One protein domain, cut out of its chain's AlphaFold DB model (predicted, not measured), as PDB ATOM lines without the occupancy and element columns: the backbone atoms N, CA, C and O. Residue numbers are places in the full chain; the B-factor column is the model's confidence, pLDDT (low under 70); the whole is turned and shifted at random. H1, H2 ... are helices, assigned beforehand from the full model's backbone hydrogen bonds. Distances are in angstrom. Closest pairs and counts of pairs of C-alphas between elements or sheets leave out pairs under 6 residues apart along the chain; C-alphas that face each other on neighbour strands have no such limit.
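What this domain is: This is residues 5 to 68 of the 150 residues of the protein "Chromosome segregation in meiosis protein" of Cryptococcus floricola (UniProt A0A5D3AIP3). Three helices follow one another as an open, flat U: H1 and H3 are the arms, running roughly opposite ways, and H2 is the base between them. Before H1, the first residues fold back beside it, and nearly all of H3 sticks out. The 64 printed residues are of the all helix class, with no named strand, and loose, with a radius of gyration of the C-alphas of 14.8 A and spans of 39 by 37 by 17 A.

How they stand to each other: H1, residues 15 to 33, touches H2, residues 39 to 50, with residues 27 to 31 alone; the closest C-alphas, of Gln 27 and Phe 39, are 6.1 A apart. Their lines are about perpendicular at 73 degrees. H3, residues 53 to 67, is close to H2 but not clearly touching, with the C-alphas of Cys 50 and Glu 56 closest at 6.4 A, and about perpendicular at 88 degrees. H1 and H3 are apart. In H1, H2 and H3 every O i to N i+4 pair is within hydrogen-bond range.

Where its parts are: H1 begins at C-alpha 15 (40.029, 32.330, 66.489) and is 27.2 A long; H2 is 16.3 A; H3 is 20.8 A, ending at C-alpha 67 (17.698, 27.358, 52.890).

The domain as a whole: The C-alphas farthest apart, of Gly 13 and Arg 54, are 40.4 A apart. The printed part has no cut, and both links between helices are tight. Residue 68 is under 70 in pLDDT.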
ATOM      1  N   LYS A   5      32.542  18.694  56.810       82.69
ATOM      2  CA  LYS A   5      31.566  18.209  57.807       82.69
ATOM      3  C   LYS A   5      32.166  17.952  59.193       82.69
ATOM      4  O   LYS A   5      31.425  17.881  60.166       82.69
ATOM      5  N   LYS A   6      33.483  17.747  59.280       83.69
ATOM      6  CA  LYS A   6      34.196  17.483  60.537       83.69
ATOM      7  C   LYS A   6      34.795  18.750  61.146       83.69
ATOM      8  O   LYS A   6      35.276  18.691  62.273       83.69
ATOM      9  N   PHE A   7      34.776  19.865  60.418       88.44
ATOM     10  CA  PHE A   7      35.260  21.139  60.925       88.44
ATOM     11  C   PHE A   7      34.345  21.634  62.047       88.44
ATOM     12  O   PHE A   7      33.130  21.726  61.871       88.44
ATOM     13  N   LYS A   8      34.930  21.944  63.202       88.44
ATOM     14  CA  LYS A   8      34.253  22.584  64.330       88.44
ATOM     15  C   LYS A   8      35.145  23.705  64.835       88.44
ATOM     16  O   LYS A   8      36.342  23.491  65.003       88.44
ATOM     17  N   THR A   9      34.559  24.870  65.069       91.81
ATOM     18  CA  THR A   9      35.252  25.994  65.699       91.81
ATOM     19  C   THR A   9      35.309  25.770  67.208       91.81
ATOM     20  O   THR A   9      34.351  25.283  67.813       91.81
ATOM     21  N   HIS A  10      36.447  26.086  67.821       86.50
ATOM     22  CA  HIS A  10      36.632  25.986  69.266       86.50
ATOM     23  C   HIS A  10      36.096  27.210  70.017       86.50
ATOM     24  O   HIS A  10      35.852  27.120  71.222       86.50
ATOM     25  N   GLY A  11      35.868  28.323  69.315       85.94
ATOM     26  CA  GLY A  11      35.178  29.499  69.838       85.94
ATOM     27  C   GLY A  11      36.114  30.634  70.259       85.94
ATOM     28  O   GLY A  11      37.289  30.689  69.889       85.94
ATOM     29  N   LYS A  12      35.559  31.584  71.017       88.31
ATOM     30  CA  LYS A  12      36.201  32.864  71.341       88.31
ATOM     31  C   LYS A  12      37.566  32.665  72.014       88.31
ATOM     32  O   LYS A  12      37.703  31.857  72.930       88.31
ATOM     33  N   GLY A  13      38.574  33.407  71.555       90.25
ATOM     34  CA  GLY A  13      39.954  33.323  72.056       90.25
ATOM     35  C   GLY A  13      40.839  32.272  71.372       90.25
ATOM     36  O   GLY A  13      42.052  32.314  71.547       90.25
ATOM     37  N   ARG A  14      40.275  31.379  70.545       91.19
ATOM     38  CA  ARG A  14      41.029  30.450  69.675       91.19
ATOM     39  C   ARG A  14      40.862  30.737  68.184       91.19
ATOM     40  O   ARG A  14      41.240  29.936  67.341       91.19
ATOM     41  N   GLU A  15      40.367  31.924  67.856       94.25
ATOM     42  CA  GLU A  15      40.029  32.330  66.489       94.25
ATOM     43  C   GLU A  15      41.212  32.211  65.526       94.25
ATOM     44  O   GLU A  15      41.051  31.722  64.414       94.25
ATOM     45  N   LYS A  16      42.425  32.581  65.957       94.88
ATOM     46  CA  LYS A  16      43.630  32.456  65.122       94.88
ATOM     47  C   LYS A  16      43.912  31.004  64.734       94.88
ATOM     48  O   LYS A  16      44.302  30.738  63.598       94.88
ATOM     49  N   ASP A  17      43.727  30.076  65.665       93.50
ATOM     50  CA  ASP A  17      43.968  28.654  65.430       93.50
ATOM     51  C   ASP A  17      42.827  28.026  64.628       93.50
ATOM     52  O   ASP A  17      43.080  27.269  63.692       93.50
ATOM     53  N   ASP A  18      41.585  28.426  64.900       93.19
ATOM     54  CA  ASP A  18      40.421  28.041  64.103       93.19
ATOM     55  C   ASP A  18      40.565  28.509  62.641       93.19
ATOM     56  O   ASP A  18      40.324  27.732  61.714       93.19
ATOM     57  N   LEU A  19      41.042  29.740  62.416       94.25
ATOM     58  CA  LEU A  19      41.324  30.279  61.081       94.25
ATOM     59  C   LEU A  19      42.454  29.524  60.381       94.25
ATOM     60  O   LEU A  19      42.337  29.217  59.195       94.25
ATOM     61  N   ARG A  20      43.535  29.180  61.091       94.50
ATOM     62  CA  ARG A  20      44.615  28.353  60.526       94.50
ATOM     63  C   ARG A  20      44.103  26.986  60.091       94.50
ATOM     64  O   ARG A  20      44.418  26.549  58.987       94.50
ATOM     65  N   ASN A  21      43.290  26.339  60.921       92.94
ATOM     66  CA  ASN A  21      42.703  25.036  60.611       92.94
ATOM     67  C   ASN A  21      41.758  25.114  59.405       92.94
ATOM     68  O   ASN A  21      41.782  24.236  58.538       92.94
ATOM     69  N   LEU A  22      40.961  26.183  59.320       93.56
ATOM     70  CA  LEU A  22      40.086  26.447  58.181       93.56
ATOM     71  C   LEU A  22      40.898  26.640  56.894       93.56
ATOM     72  O   LEU A  22      40.656  25.951  55.903       93.56
ATOM     73  N   LEU A  23      41.902  27.518  56.917       93.81
ATOM     74  CA  LEU A  23      42.764  27.783  55.764       93.81
ATOM     75  C   LEU A  23      43.510  26.531  55.308       93.81
ATOM     76  O   LEU A  23      43.544  26.250  54.111       93.81
ATOM     77  N   HIS A  24      44.046  25.741  56.237       93.81
ATOM     78  CA  HIS A  24      44.733  24.496  55.910       93.81
ATOM     79  C   HIS A  24      43.815  23.510  55.171       93.81
ATOM     80  O   HIS A  24      44.212  22.898  54.179       93.81
ATOM     81  N   MET A  25      42.550  23.399  55.592       93.94
ATOM     82  CA  MET A  25      41.571  22.551  54.911       93.94
ATOM     83  C   MET A  25      41.335  22.987  53.462       93.94
ATOM     84  O   MET A  25      41.322  22.144  52.558       93.94
ATOM     85  N   TYR A  26      41.166  24.291  53.234       93.81
ATOM     86  CA  TYR A  26      40.974  24.833  51.892       93.81
ATOM     87  C   TYR A  26      42.240  24.734  51.034       93.81
ATOM     88  O   TYR A  26      42.132  24.469  49.840       93.81
ATOM     89  N   GLN A  27      43.432  24.857  51.620       93.69
ATOM     90  CA  GLN A  27      44.699  24.642  50.919       93.69
ATOM     91  C   GLN A  27      44.843  23.201  50.422       93.69
ATOM     92  O   GLN A  27      45.166  22.993  49.256       93.69
ATOM     93  N   MET A  28      44.543  22.206  51.263       93.00
ATOM     94  CA  MET A  28      44.585  20.797  50.854       93.00
ATOM     95  C   MET A  28      43.552  20.482  49.768       93.00
ATOM     96  O   MET A  28      43.831  19.722  48.842       93.00
ATOM     97  N   TRP A  29      42.364  21.090  49.848       93.06
ATOM     98  CA  TRP A  29      41.355  20.989  48.793       93.06
ATOM     99  C   TRP A  29      41.842  21.604  47.474       93.06
ATOM    100  O   TRP A  29      41.754  20.954  46.433       93.06
ATOM    101  N   ALA A  30      42.409  22.810  47.522       93.81
ATOM    102  CA  ALA A  30      42.932  23.500  46.351       93.81
ATOM    103  C   ALA A  30      44.105  22.744  45.711       93.81
ATOM    104  O   ALA A  30      44.138  22.597  44.494       93.81
ATOM    105  N   HIS A  31      45.018  22.190  46.517       93.25
ATOM    106  CA  HIS A  31      46.113  21.350  46.029       93.25
ATOM    107  C   HIS A  31      45.596  20.087  45.319       93.25
ATOM    108  O   HIS A  31      46.187  19.639  44.342       93.25
ATOM    109  N   GLY A  32      44.462  19.533  45.765       91.94
ATOM    110  CA  GLY A  32      43.790  18.427  45.079       91.94
ATOM    111  C   GLY A  32      43.228  18.790  43.698       91.94
ATOM    112  O   GLY A  32      43.095  17.909  42.856       91.94
ATOM    113  N   MET A  33      42.913  20.067  43.448       89.00
ATOM    114  CA  MET A  33      42.440  20.553  42.143       89.00
ATOM    115  C   MET A  33      43.590  21.007  41.240       89.00
ATOM    116  O   MET A  33      43.644  20.644  40.068       89.00
ATOM    117  N   PHE A  34      44.505  21.810  41.784       90.19
ATOM    118  CA  PHE A  34      45.603  22.439  41.054       90.19
ATOM    119  C   PHE A  34      46.908  22.327  41.858       90.19
ATOM    120  O   PHE A  34      47.340  23.302  42.471       90.19
ATOM    121  N   PRO A  35      47.592  21.168  41.831       89.50
ATOM    122  CA  PRO A  35      48.768  20.917  42.674       89.50
ATOM    123  C   PRO A  35      49.973  21.813  42.348       89.50
ATOM    124  O   PRO A  35      50.846  22.010  43.183       89.50
ATOM    125  N   LYS A  36      50.026  22.375  41.133       89.38
ATOM    126  CA  LYS A  36      51.096  23.283  40.682       89.38
ATOM    127  C   LYS A  36      50.784  24.767  40.923       89.38
ATOM    128  O   LYS A  36      51.650  25.607  40.708       89.38
ATOM    129  N   GLY A  37      49.542  25.097  41.277       87.69
ATOM    130  CA  GLY A  37      49.098  26.476  41.461       87.69
ATOM    131  C   GLY A  37      49.310  26.945  42.895       87.69
ATOM    132  O   GLY A  37      49.213  26.160  43.838       87.69
ATOM    133  N   SER A  38      49.544  28.245  43.082       93.38
ATOM    134  CA  SER A  38      49.444  28.822  44.422       93.38
ATOM    135  C   SER A  38      47.983  28.803  44.887       93.38
ATOM    136  O   SER A  38      47.043  28.861  44.082       93.38
ATOM    137  N   PHE A  39      47.773  28.746  46.204       92.19
ATOM    138  CA  PHE A  39      46.427  28.808  46.775       92.19
ATOM    139  C   PHE A  39      45.691  30.083  46.334       92.19
ATOM    140  O   PHE A  39      44.547  30.006  45.893       92.19
ATOM    141  N   ALA A  40      46.374  31.233  46.352       94.56
ATOM    142  CA  ALA A  40      45.813  32.518  45.932       94.56
ATOM    143  C   ALA A  40      45.365  32.515  44.461       94.56
ATOM    144  O   ALA A  40      44.253  32.938  44.156       94.56
ATOM    145  N   GLN A  41      46.180  31.962  43.555       94.19
ATOM    146  CA  GLN A  41      45.811  31.840  42.142       94.19
ATOM    147  C   GLN A  41      44.593  30.927  41.952       94.19
ATOM    148  O   GLN A  41      43.734  31.184  41.109       94.19
ATOM    149  N   THR A  42      44.507  29.856  42.741       94.69
ATOM    150  CA  THR A  42      43.359  28.946  42.711       94.69
ATOM    151  C   THR A  42      42.085  29.640  43.193       94.69
ATOM    152  O   THR A  42      41.030  29.445  42.587       94.69
ATOM    153  N   MET A  43      42.170  30.485  44.228       94.44
ATOM    154  CA  MET A  43      41.036  31.289  44.697       94.44
ATOM    155  C   MET A  43      40.569  32.292  43.636       94.44
ATOM    156  O   MET A  43      39.387  32.288  43.317       94.44
ATOM    157  N   ASP A  44      41.475  33.063  43.026       95.56
ATOM    158  CA  ASP A  44      41.141  34.035  41.967       95.56
ATOM    159  C   ASP A  44      40.428  33.369  40.773       95.56
ATOM    160  O   ASP A  44      39.382  33.819  40.301       95.56
ATOM    161  N   ARG A  45      40.936  32.216  40.319       94.25
ATOM    162  CA  ARG A  45      40.292  31.436  39.249       94.25
ATOM    163  C   ARG A  45      38.916  30.922  39.656       94.25
ATOM    164  O   ARG A  45      37.985  30.982  38.856       94.25
ATOM    165  N   THR A  46      38.787  30.412  40.879       94.00
ATOM    166  CA  THR A  46      37.504  29.911  41.392       94.00
ATOM    167  C   THR A  46      36.486  31.045  41.467       94.00
ATOM    168  O   THR A  46      35.351  30.872  41.040       94.00
ATOM    169  N   GLU A  47      36.899  32.225  41.925       94.94
ATOM    170  CA  GLU A  47      36.049  33.409  42.009       94.94
ATOM    171  C   GLU A  47      35.535  33.842  40.627       94.94
ATOM    172  O   GLU A  47      34.338  34.063  40.447       94.94
ATOM    173  N   LYS A  48      36.413  33.869  39.616       95.69
ATOM    174  CA  LYS A  48      36.039  34.144  38.218       95.69
ATOM    175  C   LYS A  48      35.026  33.136  37.678       95.69
ATOM    176  O   LYS A  48      34.052  33.531  37.047       95.69
ATOM    177  N   VAL A  49      35.213  31.844  37.956       94.44
ATOM    178  CA  VAL A  49      34.269  30.793  37.538       94.44
ATOM    179  C   VAL A  49      32.922  30.943  38.249       94.44
ATOM    180  O   VAL A  49      31.877  30.801  37.611       94.44
ATOM    181  N   CYS A  50      32.924  31.275  39.540       93.12
ATOM    182  CA  CYS A  50      31.712  31.481  40.335       93.12
ATOM    183  C   CYS A  50      30.856  32.665  39.873       93.12
ATOM    184  O   CYS A  50      29.647  32.627  40.078       93.12
ATOM    185  N   ARG A  51      31.446  33.656  39.193       93.69
ATOM    186  CA  ARG A  51      30.740  34.795  38.572       93.69
ATOM    187  C   ARG A  51      30.159  34.496  37.187       93.69
ATOM    188  O   ARG A  51      29.587  35.367  36.545       93.69
ATOM    189  N   THR A  52      30.351  33.288  36.658       96.12
ATOM    190  CA  THR A  52      29.777  32.937  35.355       96.12
ATOM    191  C   THR A  52      28.296  32.599  35.500       96.12
ATOM    192  O   THR A  52      27.902  31.863  36.401       96.12
ATOM    193  N   ARG A  53      27.467  33.038  34.547       92.12
ATOM    194  CA  ARG A  53      26.003  32.852  34.576       92.12
ATOM    195  C   ARG A  53      25.551  31.388  34.742       92.12
ATOM    196  O   ARG A  53      24.556  31.103  35.411       92.12
ATOM    197  N   ARG A  54      26.295  30.429  34.168       91.62
ATOM    198  CA  ARG A  54      26.046  28.986  34.379       91.62
ATOM    199  C   ARG A  54      26.298  28.562  35.827       91.62
ATOM    200  O   ARG A  54      25.522  27.780  36.369       91.62
ATOM    201  N   MET A  55      27.366  29.062  36.443       94.75
ATOM    202  CA  MET A  55      27.707  28.734  37.824       94.75
ATOM    203  C   MET A  55      26.764  29.419  38.812       94.75
ATOM    204  O   MET A  55      26.320  28.772  39.753       94.75
ATOM    205  N   GLU A  56      26.368  30.668  38.564       92.75
ATOM    206  CA  GLU A  56      25.354  31.368  39.367       92.75
ATOM    207  C   GLU A  56      24.043  30.576  39.439       92.75
ATOM    208  O   GLU A  56      23.470  30.407  40.515       92.75
ATOM    209  N   SER A  57      23.613  29.996  38.312       91.88
ATOM    210  CA  SER A  57      22.414  29.150  38.255       91.88
ATOM    211  C   SER A  57      22.577  27.866  39.086       91.88
ATOM    212  O   SER A  57      21.666  27.467  39.815       91.88
ATOM    213  N   ALA A  58      23.751  27.231  39.023       90.62
ATOM    214  CA  ALA A  58      24.064  26.030  39.800       90.62
ATOM    215  C   ALA A  58      24.172  26.313  41.313       90.62
ATOM    216  O   ALA A  58      23.641  25.555  42.128       90.62
ATOM    217  N   ILE A  59      24.811  27.425  41.697       89.88
ATOM    218  CA  ILE A  59      24.904  27.895  43.087       89.88
ATOM    219  C   ILE A  59      23.517  28.271  43.621       89.88
ATOM    220  O   ILE A  59      23.217  27.993  44.785       89.88
ATOM    221  N   GLY A  60      22.650  28.849  42.785       86.62
ATOM    222  CA  GLY A  60      21.257  29.141  43.126       86.62
ATOM    223  C   GLY A  60      20.483  27.882  43.525       86.62
ATOM    224  O   GLY A  60      19.862  27.852  44.587       86.62
ATOM    225  N   GLY A  61      20.600  26.804  42.741       86.94
ATOM    226  CA  GLY A  61      19.983  25.512  43.069       86.94
ATOM    227  C   GLY A  61      20.547  24.871  44.343       86.94
ATOM    228  O   GLY A  61      19.808  24.278  45.128       86.94
ATOM    229  N   LEU A  62      21.849  25.036  44.595       83.81
ATOM    230  CA  LEU A  62      22.474  24.581  45.838       83.81
ATOM    231  C   LEU A  62      21.969  25.380  47.051       83.81
ATOM    232  O   LEU A  62      21.674  24.801  48.094       83.81
ATOM    233  N   SER A  63      21.837  26.700  46.914       83.06
ATOM    234  CA  SER A  63      21.324  27.586  47.963       83.06
ATOM    235  C   SER A  63      19.877  27.267  48.337       83.06
ATOM    236  O   SER A  63      19.566  27.252  49.527       83.06
ATOM    237  N   ASP A  64      19.018  26.958  47.361       83.88
ATOM    238  CA  ASP A  64      17.626  26.532  47.595       83.88
ATOM    239  C   ASP A  64      17.563  25.236  48.428       83.88
ATOM    240  O   ASP A  64      16.769  25.115  49.363       83.88
ATOM    241  N   ALA A  65      18.487  24.299  48.182       81.50
ATOM    242  CA  ALA A  65      18.604  23.068  48.963       81.50
ATOM    243  C   ALA A  65      19.058  23.301  50.419       81.50
ATOM    244  O   ALA A  65      18.687  22.530  51.303       81.50
ATOM    245  N   PHE A  66      19.843  24.351  50.686       78.44
ATOM    246  CA  PHE A  66      20.317  24.682  52.038       78.44
ATOM    247  C   PHE A  66      19.339  25.537  52.845       78.44
ATOM    248  O   PHE A  66      19.273  25.384  54.063       78.44
ATOM    249  N   HIS A  67      18.591  26.428  52.194       75.31
ATOM    250  CA  HIS A  67      17.698  27.358  52.890       75.31
ATOM    251  C   HIS A  67      16.275  26.820  53.060       75.31
ATOM    252  O   HIS A  67      15.476  27.443  53.758       75.31
ATOM    253  N   GLY A  68      15.974  25.655  52.474       64.88
ATOM    254  CA  GLY A  68      14.614  25.147  52.367       64.88
ATOM    255  C   GLY A  68      13.778  26.075  51.488       64.88
ATOM    256  O   GLY A  68      13.976  27.291  51.458       64.88
TER     257      GLY A  68